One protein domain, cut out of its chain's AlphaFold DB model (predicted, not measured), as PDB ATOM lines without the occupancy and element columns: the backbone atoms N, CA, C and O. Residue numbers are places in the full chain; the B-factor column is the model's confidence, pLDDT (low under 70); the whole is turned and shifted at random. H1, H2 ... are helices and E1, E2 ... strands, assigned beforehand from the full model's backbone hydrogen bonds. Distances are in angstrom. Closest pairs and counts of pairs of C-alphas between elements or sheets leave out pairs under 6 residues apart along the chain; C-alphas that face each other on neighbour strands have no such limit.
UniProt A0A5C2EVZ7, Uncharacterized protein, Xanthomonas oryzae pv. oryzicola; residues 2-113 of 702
ATOM      1  N   ALA A   2     128.997 226.592 169.036       82.25
ATOM      2  CA  ALA A   2     129.246 227.910 169.624       82.25
ATOM      3  C   ALA A   2     130.713 228.323 169.408       82.25
ATOM      4  O   ALA A   2     131.599 227.464 169.428       82.25
ATOM      5  N   PHE A   3     130.957 229.621 169.213       88.38
ATOM      6  CA  PHE A   3     132.304 230.175 169.100       88.38
ATOM      7  C   PHE A   3     133.138 229.879 170.356       88.38
ATOM      8  O   PHE A   3     132.634 229.895 171.480       88.38
ATOM      9  N   ARG A   4     134.435 229.635 170.159       89.44
ATOM     10  CA  ARG A   4     135.452 229.598 171.218       89.44
ATOM     11  C   ARG A   4     136.722 230.256 170.702       89.44
ATOM     12  O   ARG A   4     137.121 229.952 169.582       89.44
ATOM     13  N   GLU A   5     137.404 231.034 171.526       90.81
ATOM     14  CA  GLU A   5     138.707 231.602 171.172       90.81
ATOM     15  C   GLU A   5     139.702 230.517 170.706       90.81
ATOM     16  O   GLU A   5     139.699 229.384 171.219       90.81
ATOM     17  N   GLY A   6     140.520 230.840 169.698       90.31
ATOM     18  CA  GLY A   6     141.644 230.007 169.269       90.31
ATOM     19  C   GLY A   6     141.901 229.990 167.761       90.31
ATOM     20  O   GLY A   6     141.317 230.750 166.988       90.31
ATOM     21  N   TRP A   7     142.770 229.070 167.332       90.44
ATOM     22  CA  TRP A   7     143.062 228.830 165.920       90.44
ATOM     23  C   TRP A   7     141.946 228.045 165.221       90.44
ATOM     24  O   TRP A   7     141.513 226.991 165.690       90.44
ATOM     25  N   TYR A   8     141.537 228.516 164.046       92.56
ATOM     26  CA  TYR A   8     140.574 227.861 163.165       92.56
ATOM     27  C   TYR A   8     141.172 227.648 161.783       92.56
ATOM     28  O   TYR A   8     141.754 228.571 161.212       92.56
ATOM     29  N   ARG A   9     140.944 226.466 161.207       93.88
ATOM     30  CA  ARG A   9     141.081 226.243 159.769       93.88
ATOM     31  C   ARG A   9     139.911 226.912 159.063       93.88
ATOM     32  O   ARG A   9     138.770 226.468 159.202       93.88
ATOM     33  N   ILE A  10     140.220 227.920 158.258       93.81
ATOM     34  CA  ILE A  10     139.233 228.641 157.448       93.81
ATOM     35  C   ILE A  10     139.096 228.054 156.041       93.81
ATOM     36  O   ILE A  10     138.033 228.153 155.436       93.81
ATOM     37  N   ARG A  11     140.155 227.426 155.511       91.75
ATOM     38  CA  ARG A  11     140.165 226.806 154.178       91.75
ATOM     39  C   ARG A  11     141.249 225.734 154.079       91.75
ATOM     40  O   ARG A  11     142.301 225.855 154.703       91.75
ATOM     41  N   ARG A  12     141.006 224.706 153.263       89.56
ATOM     42  CA  ARG A  12     142.021 223.761 152.777       89.56
ATOM     43  C   ARG A  12     142.028 223.780 151.252       89.56
ATOM     44  O   ARG A  12     140.958 223.762 150.650       89.56
ATOM     45  N   GLU A  13     143.201 223.850 150.638       89.06
ATOM     46  CA  GLU A  13     143.328 223.753 149.183       89.06
ATOM     47  C   GLU A  13     143.270 222.279 148.749       89.06
ATOM     48  O   GLU A  13     143.874 221.407 149.381       89.06
ATOM     49  N   THR A  14     142.483 222.004 147.706       86.06
ATOM     50  CA  THR A  14     142.272 220.666 147.132       86.06
ATOM     51  C   THR A  14     142.571 220.728 145.637       86.06
ATOM     52  O   THR A  14     142.085 221.632 144.958       86.06
ATOM     53  N   GLY A  15     143.394 219.793 145.149       76.00
ATOM     54  CA  GLY A  15     143.868 219.749 143.765       76.00
ATOM     55  C   GLY A  15     144.932 220.801 143.408       76.00
ATOM     56  O   GLY A  15     144.994 221.890 143.979       76.00
ATOM     57  N   GLY A  16     145.770 220.471 142.423       82.38
ATOM     58  CA  GLY A  16     146.817 221.358 141.905       82.38
ATOM     59  C   GLY A  16     148.081 221.439 142.782       82.38
ATOM     60  O   GLY A  16     148.234 220.680 143.735       82.38
ATOM     61  N   PRO A  17     149.016 222.360 142.475       77.88
ATOM     62  CA  PRO A  17     150.348 222.409 143.096       77.88
ATOM     63  C   PRO A  17     150.359 222.791 144.587       77.88
ATOM     64  O   PRO A  17     151.368 222.593 145.256       77.88
ATOM     65  N   ASN A  18     149.254 223.322 145.117       80.62
ATOM     66  CA  ASN A  18     149.113 223.722 146.521       80.62
ATOM     67  C   ASN A  18     148.247 222.739 147.331       80.62
ATOM     68  O   ASN A  18     147.750 223.079 148.409       80.62
ATOM     69  N   GLU A  19     147.994 221.543 146.795       86.50
ATOM     70  CA  GLU A  19     147.164 220.544 147.455       86.50
ATOM     71  C   GLU A  19     147.644 220.269 148.887       86.50
ATOM     72  O   GLU A  19     148.825 220.053 149.153       86.50
ATOM     73  N   GLY A  20     146.705 220.289 149.836       81.25
ATOM     74  CA  GLY A  20     146.992 220.035 151.246       81.25
ATOM     75  C   GLY A  20     147.349 221.277 152.063       81.25
ATOM     76  O   GLY A  20     147.331 221.175 153.293       81.25
ATOM     77  N   ARG A  21     147.569 222.441 151.431       89.06
ATOM     78  CA  ARG A  21     147.758 223.728 152.117       89.06
ATOM     79  C   ARG A  21     146.537 224.091 152.964       89.06
ATOM     80  O   ARG A  21     145.388 223.973 152.528       89.06
ATOM     81  N   VAL A  22     146.783 224.552 154.187       91.00
ATOM     82  CA  VAL A  22     145.758 224.909 155.170       91.00
ATOM     83  C   VAL A  22     145.882 226.383 155.534       91.00
ATOM     84  O   VAL A  22     146.945 226.842 155.934       91.00
ATOM     85  N   HIS A  23     144.782 227.124 155.421       93.06
ATOM     86  CA  HIS A  23     144.699 228.522 155.840       93.06
ATOM     87  C   HIS A  23     144.057 228.597 157.219       93.06
ATOM     88  O   HIS A  23     142.973 228.041 157.436       93.06
ATOM     89  N   CYS A  24     144.709 229.310 158.130       93.75
ATOM     90  CA  CYS A  24     144.350 229.366 159.538       93.75
ATOM     91  C   CYS A  24     144.256 230.810 160.044       93.75
ATOM     92  O   CYS A  24     145.042 231.670 159.645       93.75
ATOM     93  N   ARG A  25     143.326 231.073 160.969       94.06
ATOM     94  CA  ARG A  25     143.209 232.348 161.699       94.06
ATOM     95  C   ARG A  25     143.047 232.114 163.195       94.06
ATOM     96  O   ARG A  25     142.336 231.184 163.572       94.06
ATOM     97  N   TYR A  26     143.662 232.957 164.021       91.94
ATOM     98  CA  TYR A  26     143.416 232.989 165.465       91.94
ATOM     99  C   TYR A  26     142.322 234.006 165.774       91.94
ATOM    100  O   TYR A  26     142.569 235.209 165.712       91.94
ATOM    101  N   PHE A  27     141.117 233.533 166.081       92.75
ATOM    102  CA  PHE A  27     139.996 234.393 166.453       92.75
ATOM    103  C   PHE A  27     140.009 234.650 167.960       92.75
ATOM    104  O   PHE A  27     140.001 233.687 168.730       92.75
ATOM    105  N   VAL A  28     139.997 235.926 168.355       92.25
ATOM    106  CA  VAL A  28     139.892 236.355 169.766       92.25
ATOM    107  C   VAL A  28     138.430 236.510 170.194       92.25
ATOM    108  O   VAL A  28     138.076 236.227 171.332       92.25
ATOM    109  N   ASP A  29     137.554 236.861 169.252       92.50
ATOM    110  CA  ASP A  29     136.102 236.866 169.412       92.50
ATOM    111  C   ASP A  29     135.413 236.437 168.100       92.50
ATOM    112  O   ASP A  29     136.067 236.129 167.101       92.50
ATOM    113  N   ALA A  30     134.079 236.394 168.086       93.06
ATOM    114  CA  ALA A  30     133.304 235.940 166.926       93.06
ATOM    115  C   ALA A  30     133.380 236.874 165.695       93.06
ATOM    116  O   ALA A  30     132.821 236.560 164.644       93.06
ATOM    117  N   SER A  31     134.042 238.024 165.806       92.62
ATOM    118  CA  SER A  31     134.104 239.079 164.795       92.62
ATOM    119  C   SER A  31     135.515 239.594 164.503       92.62
ATOM    120  O   SER A  31     135.691 240.365 163.553       92.62
ATOM    121  N   THR A  32     136.524 239.177 165.272       93.50
ATOM    122  CA  THR A  32     137.903 239.645 165.118       93.50
ATOM    123  C   THR A  32     138.938 238.527 165.247       93.50
ATOM    124  O   THR A  32     138.763 237.537 165.964       93.50
ATOM    125  N   TYR A  33     140.048 238.687 164.525       93.00
ATOM    126  CA  TYR A  33     141.199 237.793 164.591       93.00
ATOM    127  C   TYR A  33     142.507 238.571 164.760       93.00
ATOM    128  O   TYR A  33     142.690 239.648 164.184       93.00
ATOM    129  N   SER A  34     143.427 238.000 165.538       91.12
ATOM    130  CA  SER A  34     144.729 238.597 165.854       91.12
ATOM    131  C   SER A  34     145.858 238.073 164.967       91.12
ATOM    132  O   SER A  34     146.851 238.768 164.775       91.12
ATOM    133  N   ALA A  35     145.714 236.886 164.365       90.25
ATOM    134  CA  ALA A  35     146.748 236.292 163.517       90.25
ATOM    135  C   ALA A  35     146.180 235.486 162.339       90.25
ATOM    136  O   ALA A  35     145.080 234.931 162.419       90.25
ATOM    137  N   GLN A  36     146.946 235.401 161.250       92.19
ATOM    138  CA  GLN A  36     146.655 234.581 160.076       92.19
ATOM    139  C   GLN A  36     147.917 233.861 159.593       92.19
ATOM    140  O   GLN A  36     148.929 234.490 159.275       92.19
ATOM    141  N   CYS A  37     147.825 232.541 159.475       90.81
ATOM    142  CA  CYS A  37     148.927 231.662 159.101       90.81
ATOM    143  C   CYS A  37     148.495 230.707 157.983       90.81
ATOM    144  O   CYS A  37     147.357 230.233 157.963       90.81
ATOM    145  N   ILE A  38     149.407 230.424 157.060       89.44
ATOM    146  CA  ILE A  38     149.273 229.370 156.060       89.44
ATOM    147  C   ILE A  38     150.231 228.247 156.444       89.44
ATOM    148  O   ILE A  38     151.419 228.481 156.655       89.44
ATOM    149  N   VAL A  39     149.711 227.027 156.523       87.06
ATOM    150  CA  VAL A  39     150.496 225.813 156.740       87.06
ATOM    151  C   VAL A  39     150.535 225.035 155.432       87.06
ATOM    152  O   VAL A  39     149.505 224.567 154.945       87.06
ATOM    153  N   GLU A  40     151.722 224.916 154.856       85.69
ATOM    154  CA  GLU A  40     151.968 224.152 153.637       85.69
ATOM    155  C   GLU A  40     151.885 222.642 153.894       85.69
ATOM    156  O   GLU A  40     152.071 222.169 155.018       85.69
ATOM    157  N   ALA A  41     151.653 221.857 152.839       80.31
ATOM    158  CA  ALA A  41     151.561 220.395 152.943       80.31
ATOM    159  C   ALA A  41     152.848 219.738 153.482       80.31
ATOM    160  O   ALA A  41     152.796 218.685 154.114       80.31
ATOM    161  N   ASN A  42     153.999 220.384 153.274       74.69
ATOM    162  CA  ASN A  42     155.301 219.968 153.802       74.69
ATOM    163  C   ASN A  42     155.575 220.468 155.241       74.69
ATOM    164  O   ASN A  42     156.668 220.251 155.759       74.69
ATOM    165  N   GLY A  43     154.617 221.148 155.884       74.56
ATOM    166  CA  GLY A  43     154.750 221.701 157.235       74.56
ATOM    167  C   GLY A  43     155.448 223.063 157.317       74.56
ATOM    168  O   GLY A  43     155.651 223.573 158.424       74.56
ATOM    169  N   ALA A  44     155.815 223.674 156.183       77.94
ATOM    170  CA  ALA A  44     156.273 225.058 156.165       77.94
ATOM    171  C   ALA A  44     155.146 225.997 156.620       77.94
ATOM    172  O   ALA A  44     153.968 225.766 156.349       77.94
ATOM    173  N   GLN A  45     155.520 227.044 157.345       84.75
ATOM    174  CA  GLN A  45     154.590 227.996 157.937       84.75
ATOM    175  C   GLN A  45     154.830 229.366 157.322       84.75
ATOM    176  O   GLN A  45     155.970 229.821 157.258       84.75
ATOM    177  N   ILE A  46     153.760 230.028 156.901       83.00
ATOM    178  CA  ILE A  46     153.798 231.391 156.385       83.00
ATOM    179  C   ILE A  46     152.873 232.222 157.267       83.00
ATOM    180  O   ILE A  46     151.646 232.169 157.133       83.00
ATOM    181  N   LEU A  47     153.457 232.981 158.194       82.50
ATOM    182  CA  LEU A  47     152.715 233.972 158.959       82.50
ATOM    183  C   LEU A  47     152.412 235.158 158.039       82.50
ATOM    184  O   LEU A  47     153.285 235.946 157.702       82.50
ATOM    185  N   THR A  48     151.160 235.265 157.605       83.69
ATOM    186  CA  THR A  48     150.730 236.341 156.696       83.69
ATOM    187  C   THR A  48     150.323 237.613 157.434       83.69
ATOM    188  O   THR A  48     150.295 238.689 156.843       83.69
ATOM    189  N   TRP A  49     149.954 237.491 158.711       82.88
ATOM    190  CA  TRP A  49     149.572 238.616 159.556       82.88
ATOM    191  C   TRP A  49     149.611 238.225 161.030       82.88
ATOM    192  O   TRP A  49     149.139 237.144 161.389       82.88
ATOM    193  N   GLN A  50     150.067 239.137 161.882       83.38
ATOM    194  CA  GLN A  50     149.890 239.061 163.326       83.38
ATOM    195  C   GLN A  50     149.856 240.465 163.921       83.38
ATOM    196  O   GLN A  50     150.678 241.309 163.579       83.38
ATOM    197  N   ALA A  51     148.914 240.697 164.825       80.75
ATOM    198  CA  ALA A  51     148.811 241.909 165.616       80.75
ATOM    199  C   ALA A  51     149.071 241.567 167.087       80.75
ATOM    200  O   ALA A  51     148.437 240.665 167.632       80.75
ATOM    201  N   GLN A  52     150.008 242.280 167.718       70.94
ATOM    202  CA  GLN A  52     150.234 242.188 169.168       70.94
ATOM    203  C   GLN A  52     149.405 243.209 169.960       70.94
ATOM    204  O   GLN A  52     149.137 242.993 171.134       70.94
ATOM    205  N   ASP A  53     148.976 244.293 169.311       74.81
ATOM    206  CA  ASP A  53     148.079 245.292 169.886       74.81
ATOM    207  C   ASP A  53     146.630 245.003 169.445       74.81
ATOM    208  O   ASP A  53     146.382 244.920 168.231       74.81
ATOM    209  N   PRO A  54     145.669 244.879 170.385       84.12
ATOM    210  CA  PRO A  54     144.244 244.769 170.084       84.12
ATOM    211  C   PRO A  54     143.703 245.838 169.128       84.12
ATOM    212  O   PRO A  54     142.784 245.554 168.359       84.12
ATOM    213  N   SER A  55     144.283 247.045 169.118       83.44
ATOM    214  CA  SER A  55     143.902 248.128 168.200       83.44
ATOM    215  C   SER A  55     144.121 247.773 166.721       83.44
ATOM    216  O   SER A  55     143.443 248.306 165.841       83.44
ATOM    217  N   HIS A  56     145.016 246.819 166.444       85.69
ATOM    218  CA  HIS A  56     145.362 246.344 165.105       85.69
ATOM    219  C   HIS A  56     144.720 244.992 164.749       85.69
ATOM    220  O   HIS A  56     145.049 244.396 163.716       85.69
ATOM    221  N   TYR A  57     143.800 244.484 165.575       91.25
ATOM    222  CA  TYR A  57     143.063 243.261 165.260       91.25
ATOM    223  C   TYR A  57     142.185 243.459 164.026       91.25
ATOM    224  O   TYR A  57     141.547 244.495 163.823       91.25
ATOM    225  N   ARG A  58     142.148 242.441 163.163       92.25
ATOM    226  CA  ARG A  58     141.400 242.512 161.907       92.25
ATOM    227  C   ARG A  58     139.981 242.010 162.116       92.25
ATOM    228  O   ARG A  58     139.762 240.953 162.705       92.25
ATOM    229  N   LYS A  59     139.012 242.742 161.567       92.62
ATOM    230  CA  LYS A  59     137.604 242.337 161.567       92.62
ATOM    231  C   LYS A  59     137.370 241.241 160.527       92.62
ATOM    232  O   LYS A  59     137.663 241.426 159.347       92.62
ATOM    233  N   ALA A  60     136.823 240.114 160.960       91.12
ATOM    234  CA  ALA A  60     136.222 239.100 160.104       91.12
ATOM    235  C   ALA A  60     135.232 238.283 160.930       91.12
ATOM    236  O   ALA A  60     135.586 237.783 161.994       91.12
ATOM    237  N   ALA A  61     134.013 238.107 160.422       91.81
ATOM    238  CA  ALA A  61     133.040 237.242 161.073       91.81
ATOM    239  C   ALA A  61     133.547 235.791 161.085       91.81
ATOM    240  O   ALA A  61     133.940 235.232 160.052       91.81
ATOM    241  N   TRP A  62     133.541 235.187 162.268       93.69
ATOM    242  CA  TRP A  62     133.701 233.753 162.425       93.69
ATOM    243  C   TRP A  62     132.497 233.035 161.795       93.69
ATOM    244  O   TRP A  62     131.356 233.468 161.939       93.69
ATOM    245  N   SER A  63     132.757 231.935 161.087       92.62
ATOM    246  CA  SER A  63     131.736 231.075 160.486       92.62
ATOM    247  C   SER A  63     131.674 229.744 161.226       92.62
ATOM    248  O   SER A  63     132.713 229.178 161.570       92.62
ATOM    249  N   SER A  64     130.470 229.195 161.392       89.75
ATOM    250  CA  SER A  64     130.271 227.845 161.930       89.75
ATOM    251  C   SER A  64     130.879 226.739 161.061       89.75
ATOM    252  O   SER A  64     131.090 225.641 161.569       89.75
ATOM    253  N   GLU A  65     131.181 227.031 159.791       90.88
ATOM    254  CA  GLU A  65     131.882 226.130 158.864       90.88
ATOM    255  C   GLU A  65     133.392 226.054 159.137       90.88
ATOM    256  O   GLU A  65     134.080 225.140 158.675       90.88
ATOM    257  N   TYR A  66     133.944 227.018 159.882       93.12
ATOM    258  CA  TYR A  66     135.351 226.985 160.247       93.12
ATOM    259  C   TYR A  66     135.601 225.885 161.269       93.12
ATOM    260  O   TYR A  66     134.964 225.802 162.320       93.12
ATOM    261  N   VAL A  67     136.605 225.062 160.986       90.81
ATOM    262  CA  VAL A  67     136.963 223.952 161.862       90.81
ATOM    263  C   VAL A  67     137.971 224.464 162.872       90.81
ATOM    264  O   VAL A  67     139.099 224.794 162.498       90.81
ATOM    265  N   LYS A  68     137.574 224.535 164.149       89.06
ATOM    266  CA  LYS A  68     138.522 224.824 165.228       89.06
ATOM    267  C   LYS A  68     139.654 223.811 165.127       89.06
ATOM    268  O   LYS A  68     139.389 222.609 165.073       89.06
ATOM    269  N   LEU A  69     140.894 224.286 165.040       86.06
ATOM    270  CA  LEU A  69     142.030 223.379 165.049       86.06
ATOM    271  C   LEU A  69     142.003 222.661 166.393       86.06
ATOM    272  O   LEU A  69     142.004 223.306 167.444       86.06
ATOM    273  N   ALA A  70     141.875 221.338 166.334       69.38
ATOM    274  CA  ALA A  70     141.828 220.523 167.528       69.38
ATOM    275  C   ALA A  70     143.110 220.743 168.331       69.38
ATOM    276  O   ALA A  70     144.186 220.943 167.756       69.38
ATOM    277  N   SER A  71     142.975 220.671 169.653       63.75
ATOM    278  CA  SER A  71     144.133 220.391 170.484       63.75
ATOM    279  C   SER A  71     144.800 219.102 170.015       63.75
ATOM    280  O   SER A  71     144.166 218.256 169.367       63.75
ATOM    281  N   ALA A  72     146.066 218.943 170.375       57.09
ATOM    282  CA  ALA A  72     146.710 217.642 170.343       57.09
ATOM    283  C   ALA A  72     145.773 216.566 170.964       57.09
ATOM    284  O   ALA A  72     145.009 216.851 171.895       57.09
ATOM    285  N   LYS A  73     145.712 215.363 170.364       54.75
ATOM    286  CA  LYS A  73     144.810 214.275 170.808       54.75
ATOM    287  C   LYS A  73     145.010 213.952 172.301       54.75
ATOM    288  O   LYS A  73     146.067 214.192 172.861       54.75
ATOM    289  N   SER A  74     144.029 213.337 172.965       41.59
ATOM    290  CA  SER A  74     144.275 212.771 174.305       41.59
ATOM    291  C   SER A  74     145.411 211.730 174.222       41.59
ATOM    292  O   SER A  74     145.357 210.863 173.351       41.59
ATOM    293  N   GLY A  75     146.466 211.883 175.038       49.38
ATOM    294  CA  GLY A  75     147.746 211.146 174.933       49.38
ATOM    295  C   GLY A  75     148.850 211.871 174.138       49.38
ATOM    296  O   GLY A  75     150.035 211.583 174.279       49.38
ATOM    297  N   ASP A  76     148.474 212.884 173.360       52.66
ATOM    298  CA  ASP A  76     149.337 213.843 172.673       52.66
ATOM    299  C   ASP A  76     149.465 215.092 173.580       52.66
ATOM    300  O   ASP A  76     148.870 216.141 173.375       52.66
ATOM    301  N   TRP A  77     150.165 214.886 174.693       55.41
ATOM    302  CA  TRP A  77     150.484 215.728 175.860       55.41
ATOM    303  C   TRP A  77     150.857 217.223 175.688       55.41
ATOM    304  O   TRP A  77     151.148 217.885 176.683       55.41
ATOM    305  N   TRP A  78     150.817 217.803 174.490       53.09
ATOM    306  CA  TRP A  78     151.309 219.170 174.239       53.09
ATOM    307  C   TRP A  78     150.301 220.295 174.439       53.09
ATOM    308  O   TRP A  78     150.665 221.466 174.404       53.09
ATOM    309  N   ASP A  79     149.037 219.956 174.687       43.62
ATOM    310  CA  ASP A  79     147.965 220.933 174.917       43.62
ATOM    311  C   ASP A  79     147.254 220.767 176.270       43.62
ATOM    312  O   ASP A  79     146.248 221.436 176.512       43.62
ATOM    313  N   ASN A  80     147.776 219.917 177.162       43.84
ATOM    314  CA  ASN A  80     147.428 219.953 178.582       43.84
ATOM    315  C   ASN A  80     148.504 220.774 179.302       43.84
ATOM    316  O   ASN A  80     149.535 220.220 179.686       43.84
ATOM    317  N   PRO A  81     148.340 222.103 179.455       44.47
ATOM    318  CA  PRO A  81     149.208 222.837 180.360       44.47
ATOM    319  C   PRO A  81     149.052 222.208 181.745       44.47
ATOM    320  O   PRO A  81     147.938 222.156 182.269       44.47
ATOM    321  N   ALA A  82     150.156 221.759 182.345       43.03
ATOM    322  CA  ALA A  82     150.200 221.184 183.693       43.03
ATOM    323  C   ALA A  82     149.920 222.231 184.800       43.03
ATOM    324  O   ALA A  82     150.448 222.168 185.907       43.03
ATOM    325  N   THR A  83     149.099 223.237 184.498       46.31
ATOM    326  CA  THR A  83     148.739 224.345 185.381       46.31
ATOM    327  C   THR A  83     147.229 224.595 185.394       46.31
ATOM    328  O   THR A  83     146.791 225.720 185.637       46.31
ATOM    329  N   SER A  84     146.394 223.587 185.123       37.03
ATOM    330  CA  SER A  84     144.957 223.699 185.393       37.03
ATOM    331  C   SER A  84     144.704 223.487 186.887       37.03
ATOM    332  O   SER A  84     144.804 222.360 187.348       37.03
ATOM    333  N   ALA A  85     144.401 224.572 187.612       41.78
ATOM    334  CA  ALA A  85     143.854 224.616 188.978       41.78
ATOM    335  C   ALA A  85     144.146 223.369 189.846       41.78
ATOM    336  O   ALA A  85     143.341 222.444 189.925       41.78
ATOM    337  N   GLY A  86     145.307 223.388 190.502       49.09
ATOM    338  CA  GLY A  86     145.899 222.239 191.182       49.09
ATOM    339  C   GLY A  86     147.144 221.824 190.413       49.09
ATOM    340  O   GLY A  86     147.044 221.285 189.318       49.09
ATOM    341  N   TYR A  87     148.323 222.142 190.953       51.38
ATOM    342  CA  TYR A  87     149.581 221.552 190.486       51.38
ATOM    343  C   TYR A  87     149.337 220.042 190.312       51.38
ATOM    344  O   TYR A  87     148.698 219.467 191.178       51.38
ATOM    345  N   ASN A  88     149.659 219.444 189.165       57.28
ATOM    346  CA  ASN A  88     149.479 218.008 188.905       57.28
ATOM    347  C   ASN A  88     150.499 217.613 187.831       57.28
ATOM    348  O   ASN A  88     150.214 217.764 186.643       57.28
ATOM    349  N   PRO A  89     151.715 217.210 188.230       59.47
ATOM    350  CA  PRO A  89     152.776 216.909 187.281       59.47
ATOM    351  C   PRO A  89     152.409 215.669 186.454       59.47
ATOM    352  O   PRO A  89     151.990 214.640 186.994       59.47
ATOM    353  N   ASP A  90     152.560 215.790 185.137       64.06
ATOM    354  CA  ASP A  90     152.158 214.771 184.167       64.06
ATOM    355  C   ASP A  90     153.293 213.779 183.857       64.06
ATOM    356  O   ASP A  90     154.475 214.034 184.110       64.06
ATOM    357  N   ILE A  91     152.911 212.633 183.286       70.75
ATOM    358  CA  ILE A  91     153.813 211.585 182.785       70.75
ATOM    359  C   ILE A  91     153.940 211.757 181.260       70.75
ATOM    360  O   ILE A  91     152.934 212.044 180.602       70.75
ATOM    361  N   PRO A  92     155.132 211.574 180.661       72.19
ATOM    362  CA  PRO A  92     155.299 211.614 179.209       72.19
ATOM    363  C   PRO A  92     154.416 210.578 178.493       72.19
ATOM    364  O   PRO A  92     154.331 209.421 178.903       72.19
ATOM    365  N   GLY A  93     153.787 210.989 177.385       68.88
ATOM    366  CA  GLY A  93     152.915 210.123 176.578       68.88
ATOM    367  C   GLY A  93     153.652 208.969 175.880       68.88
ATOM    368  O   GLY A  93     154.877 208.984 175.767       68.88
ATOM    369  N   ASP A  94     152.905 207.994 175.361       70.62
ATOM    370  CA  ASP A  94     153.377 206.715 174.789       70.62
ATOM    371  C   ASP A  94     153.595 206.726 173.258       70.62
ATOM    372  O   ASP A  94     153.792 205.686 172.631       70.62
ATOM    373  N   TYR A  95     153.549 207.896 172.624       73.62
ATOM    374  CA  TYR A  95     153.659 208.032 171.171       73.62
ATOM    375  C   TYR A  95     155.121 207.982 170.685       73.62
ATOM    376  O   TYR A  95     156.050 208.394 171.375       73.62
ATOM    377  N   SER A  96     155.325 207.567 169.434       81.50
ATOM    378  CA  SER A  96     156.668 207.483 168.849       81.50
ATOM    379  C   SER A  96     157.273 208.859 168.548       81.50
ATOM    380  O   SER A  96     156.695 209.650 167.789       81.50
ATOM    381  N   ARG A  97     158.474 209.126 169.080       84.81
ATOM    382  CA  ARG A  97     159.214 210.393 168.876       84.81
ATOM    383  C   ARG A  97     159.773 210.545 167.458       84.81
ATOM    384  O   ARG A  97     159.962 211.667 166.985       84.81
ATOM    385  N   GLU A  98     159.985 209.438 166.752       78.25
ATOM    386  CA  GLU A  98     160.438 209.442 165.354       78.25
ATOM    387  C   GLU A  98     159.289 209.689 164.368       78.25
ATOM    388  O   GLU A  98     159.470 210.333 163.335       78.25
ATOM    389  N   LYS A  99     158.080 209.208 164.689       79.00
ATOM    390  CA  LYS A  99     156.914 209.288 163.788       79.00
ATOM    391  C   LYS A  99     156.011 210.494 164.065       79.00
ATOM    392  O   LYS A  99     155.095 210.759 163.279       79.00
ATOM    393  N   ARG A 100     156.243 211.226 165.160       74.69
ATOM    394  CA  ARG A 100     155.451 212.396 165.550       74.69
ATOM    395  C   ARG A 100     155.493 213.479 164.468       74.69
ATOM    396  O   ARG A 100     156.559 213.931 164.061       74.69
ATOM    397  N   LYS A 101     154.318 213.977 164.075       74.25
ATOM    398  CA  LYS A 101     154.184 215.177 163.237       74.25
ATOM    399  C   LYS A 101     153.461 216.277 164.011       74.25
ATOM    400  O   LYS A 101     152.463 215.965 164.658       74.25
ATOM    401  N   PRO A 102     153.915 217.539 163.926       75.62
ATOM    402  CA  PRO A 102     153.191 218.649 164.525       75.62
ATOM    403  C   PRO A 102     151.829 218.831 163.839       75.62
ATOM    404  O   PRO A 102     151.693 218.724 162.617       75.62
ATOM    405  N   THR A 103     150.814 219.109 164.639       77.94
ATOM    406  CA  THR A 103     149.473 219.509 164.228       77.94
ATOM    407  C   THR A 103     149.498 220.879 163.548       77.94
ATOM    408  O   THR A 103     150.396 221.697 163.753       77.94
ATOM    409  N   ALA A 104     148.462 221.184 162.761       78.06
ATOM    410  CA  ALA A 104     148.316 222.515 162.167       78.06
ATOM    411  C   ALA A 104     148.250 223.624 163.234       78.06
ATOM    412  O   ALA A 104     148.703 224.732 162.973       78.06
ATOM    413  N   ARG A 105     147.723 223.330 164.432       80.94
ATOM    414  CA  ARG A 105     147.692 224.279 165.550       80.94
ATOM    415  C   ARG A 105     149.099 224.600 166.044       80.94
ATOM    416  O   ARG A 105     149.430 225.778 166.107       80.94
ATOM    417  N   GLU A 106     149.910 223.581 166.328       77.38
ATOM    418  CA  GLU A 106     151.307 223.752 166.762       77.38
ATOM    419  C   GLU A 106     152.112 224.512 165.703       77.38
ATOM    420  O   GLU A 106     152.857 225.433 166.023       77.38
ATOM    421  N   LEU A 107     151.909 224.195 164.421       81.94
ATOM    422  CA  LEU A 107     152.535 224.920 163.315       81.94
ATOM    423  C   LEU A 107     152.094 226.393 163.268       81.94
ATOM    424  O   LEU A 107     152.920 227.274 163.057       81.94
ATOM    425  N   CYS A 108     150.817 226.700 163.506       80.56
ATOM    426  CA  CYS A 108     150.361 228.088 163.583       80.56
ATOM    427  C   CYS A 108     150.881 228.828 164.827       80.56
ATOM    428  O   CYS A 108     151.217 230.005 164.722       80.56
ATOM    429  N   GLN A 109     150.974 228.155 165.978       78.31
ATOM    430  CA  GLN A 109     151.551 228.719 167.204       78.31
ATOM    431  C   GLN A 109     153.034 229.051 167.003       78.31
ATOM    432  O   GLN A 109     153.417 230.200 167.202       78.31
ATOM    433  N   ARG A 110     153.827 228.111 166.472       77.38
ATOM    434  CA  ARG A 110     155.224 228.348 166.062       77.38
ATOM    435  C   ARG A 110     155.356 229.574 165.166       77.38
ATOM    436  O   ARG A 110     156.157 230.460 165.445       77.38
ATOM    437  N   ALA A 111     154.525 229.656 164.126       76.62
ATOM    438  CA  ALA A 111     154.531 230.783 163.198       76.62
ATOM    439  C   ALA A 111     154.270 232.122 163.903       76.62
ATOM    440  O   ALA A 111     154.872 233.123 163.540       76.62
ATOM    441  N   SER A 112     153.408 232.140 164.926       73.81
ATOM    442  CA  SER A 112     153.087 233.347 165.700       73.81
ATOM    443  C   SER A 112     154.193 233.813 166.656       73.81
ATOM    444  O   SER A 112     154.051 234.843 167.316       73.81
ATOM    445  N   HIS A 113     155.292 233.064 166.751       73.19
ATOM    446  CA  HIS A 113     156.478 233.456 167.508       73.19
ATOM    447  C   HIS A 113     157.581 234.067 166.626       73.19
ATOM    448  O   HIS A 113     158.570 234.551 167.172       73.19
TER     449      HIS A 113
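AT A GLANCE: This is residues 2 to 113 of the 702 residues of an uncharacterized protein of Xanthomonas oryzae pv. oryzicola (UniProt A0A5C2EVZ7). With little regular structure, this is a strongly twisted sheet of four strands with short helix H1 across one face and a long loop whose residues 83 to 88 stick out. The 112 printed residues run E1 to E4, an antiparallel meander in that order, each strand beside the one before, then H1; the class is mixed, with 37 residues in named elements. It is only just compact, close to loose: radius of gyration of the C-alphas 15.5 A, spans 40 by 37 by 27 A.

HOW THE PARTS SIT: Hairpins join E1, residues 6 to 12, E2, 22 to 29, E3, 32 to 39, and E4, 45 to 50. N 8 and O 25, N 24 and O 37, and N 38 and O 46 are each 2.8 A apart, within hydrogen-bond range. H1, residues 104 to 111, is on the sheet at a height of 7.8 A, across the strands, at 78 degrees to E2 on the local plane. The closest C-alphas of H1 and E4 are Ala 111 and Leu 47, 5.6 A. In H1 every O i to N i+4 pair is within range.

IN THESE COORDINATES: E1, 17.6 A, begins at C-alpha 6 (141.644, 230.007, 169.269). E2 is 21.0 A, E3 20.5 A, E4 13.2 A; H1, 10.4 A, ends at C-alpha 111 (154.531, 230.783, 163.198).

THE WHOLE: The printed part has no cut. The long link E4 to H1 has 53 residues; pLDDT is under 70 at residues 70 to 90 and 93.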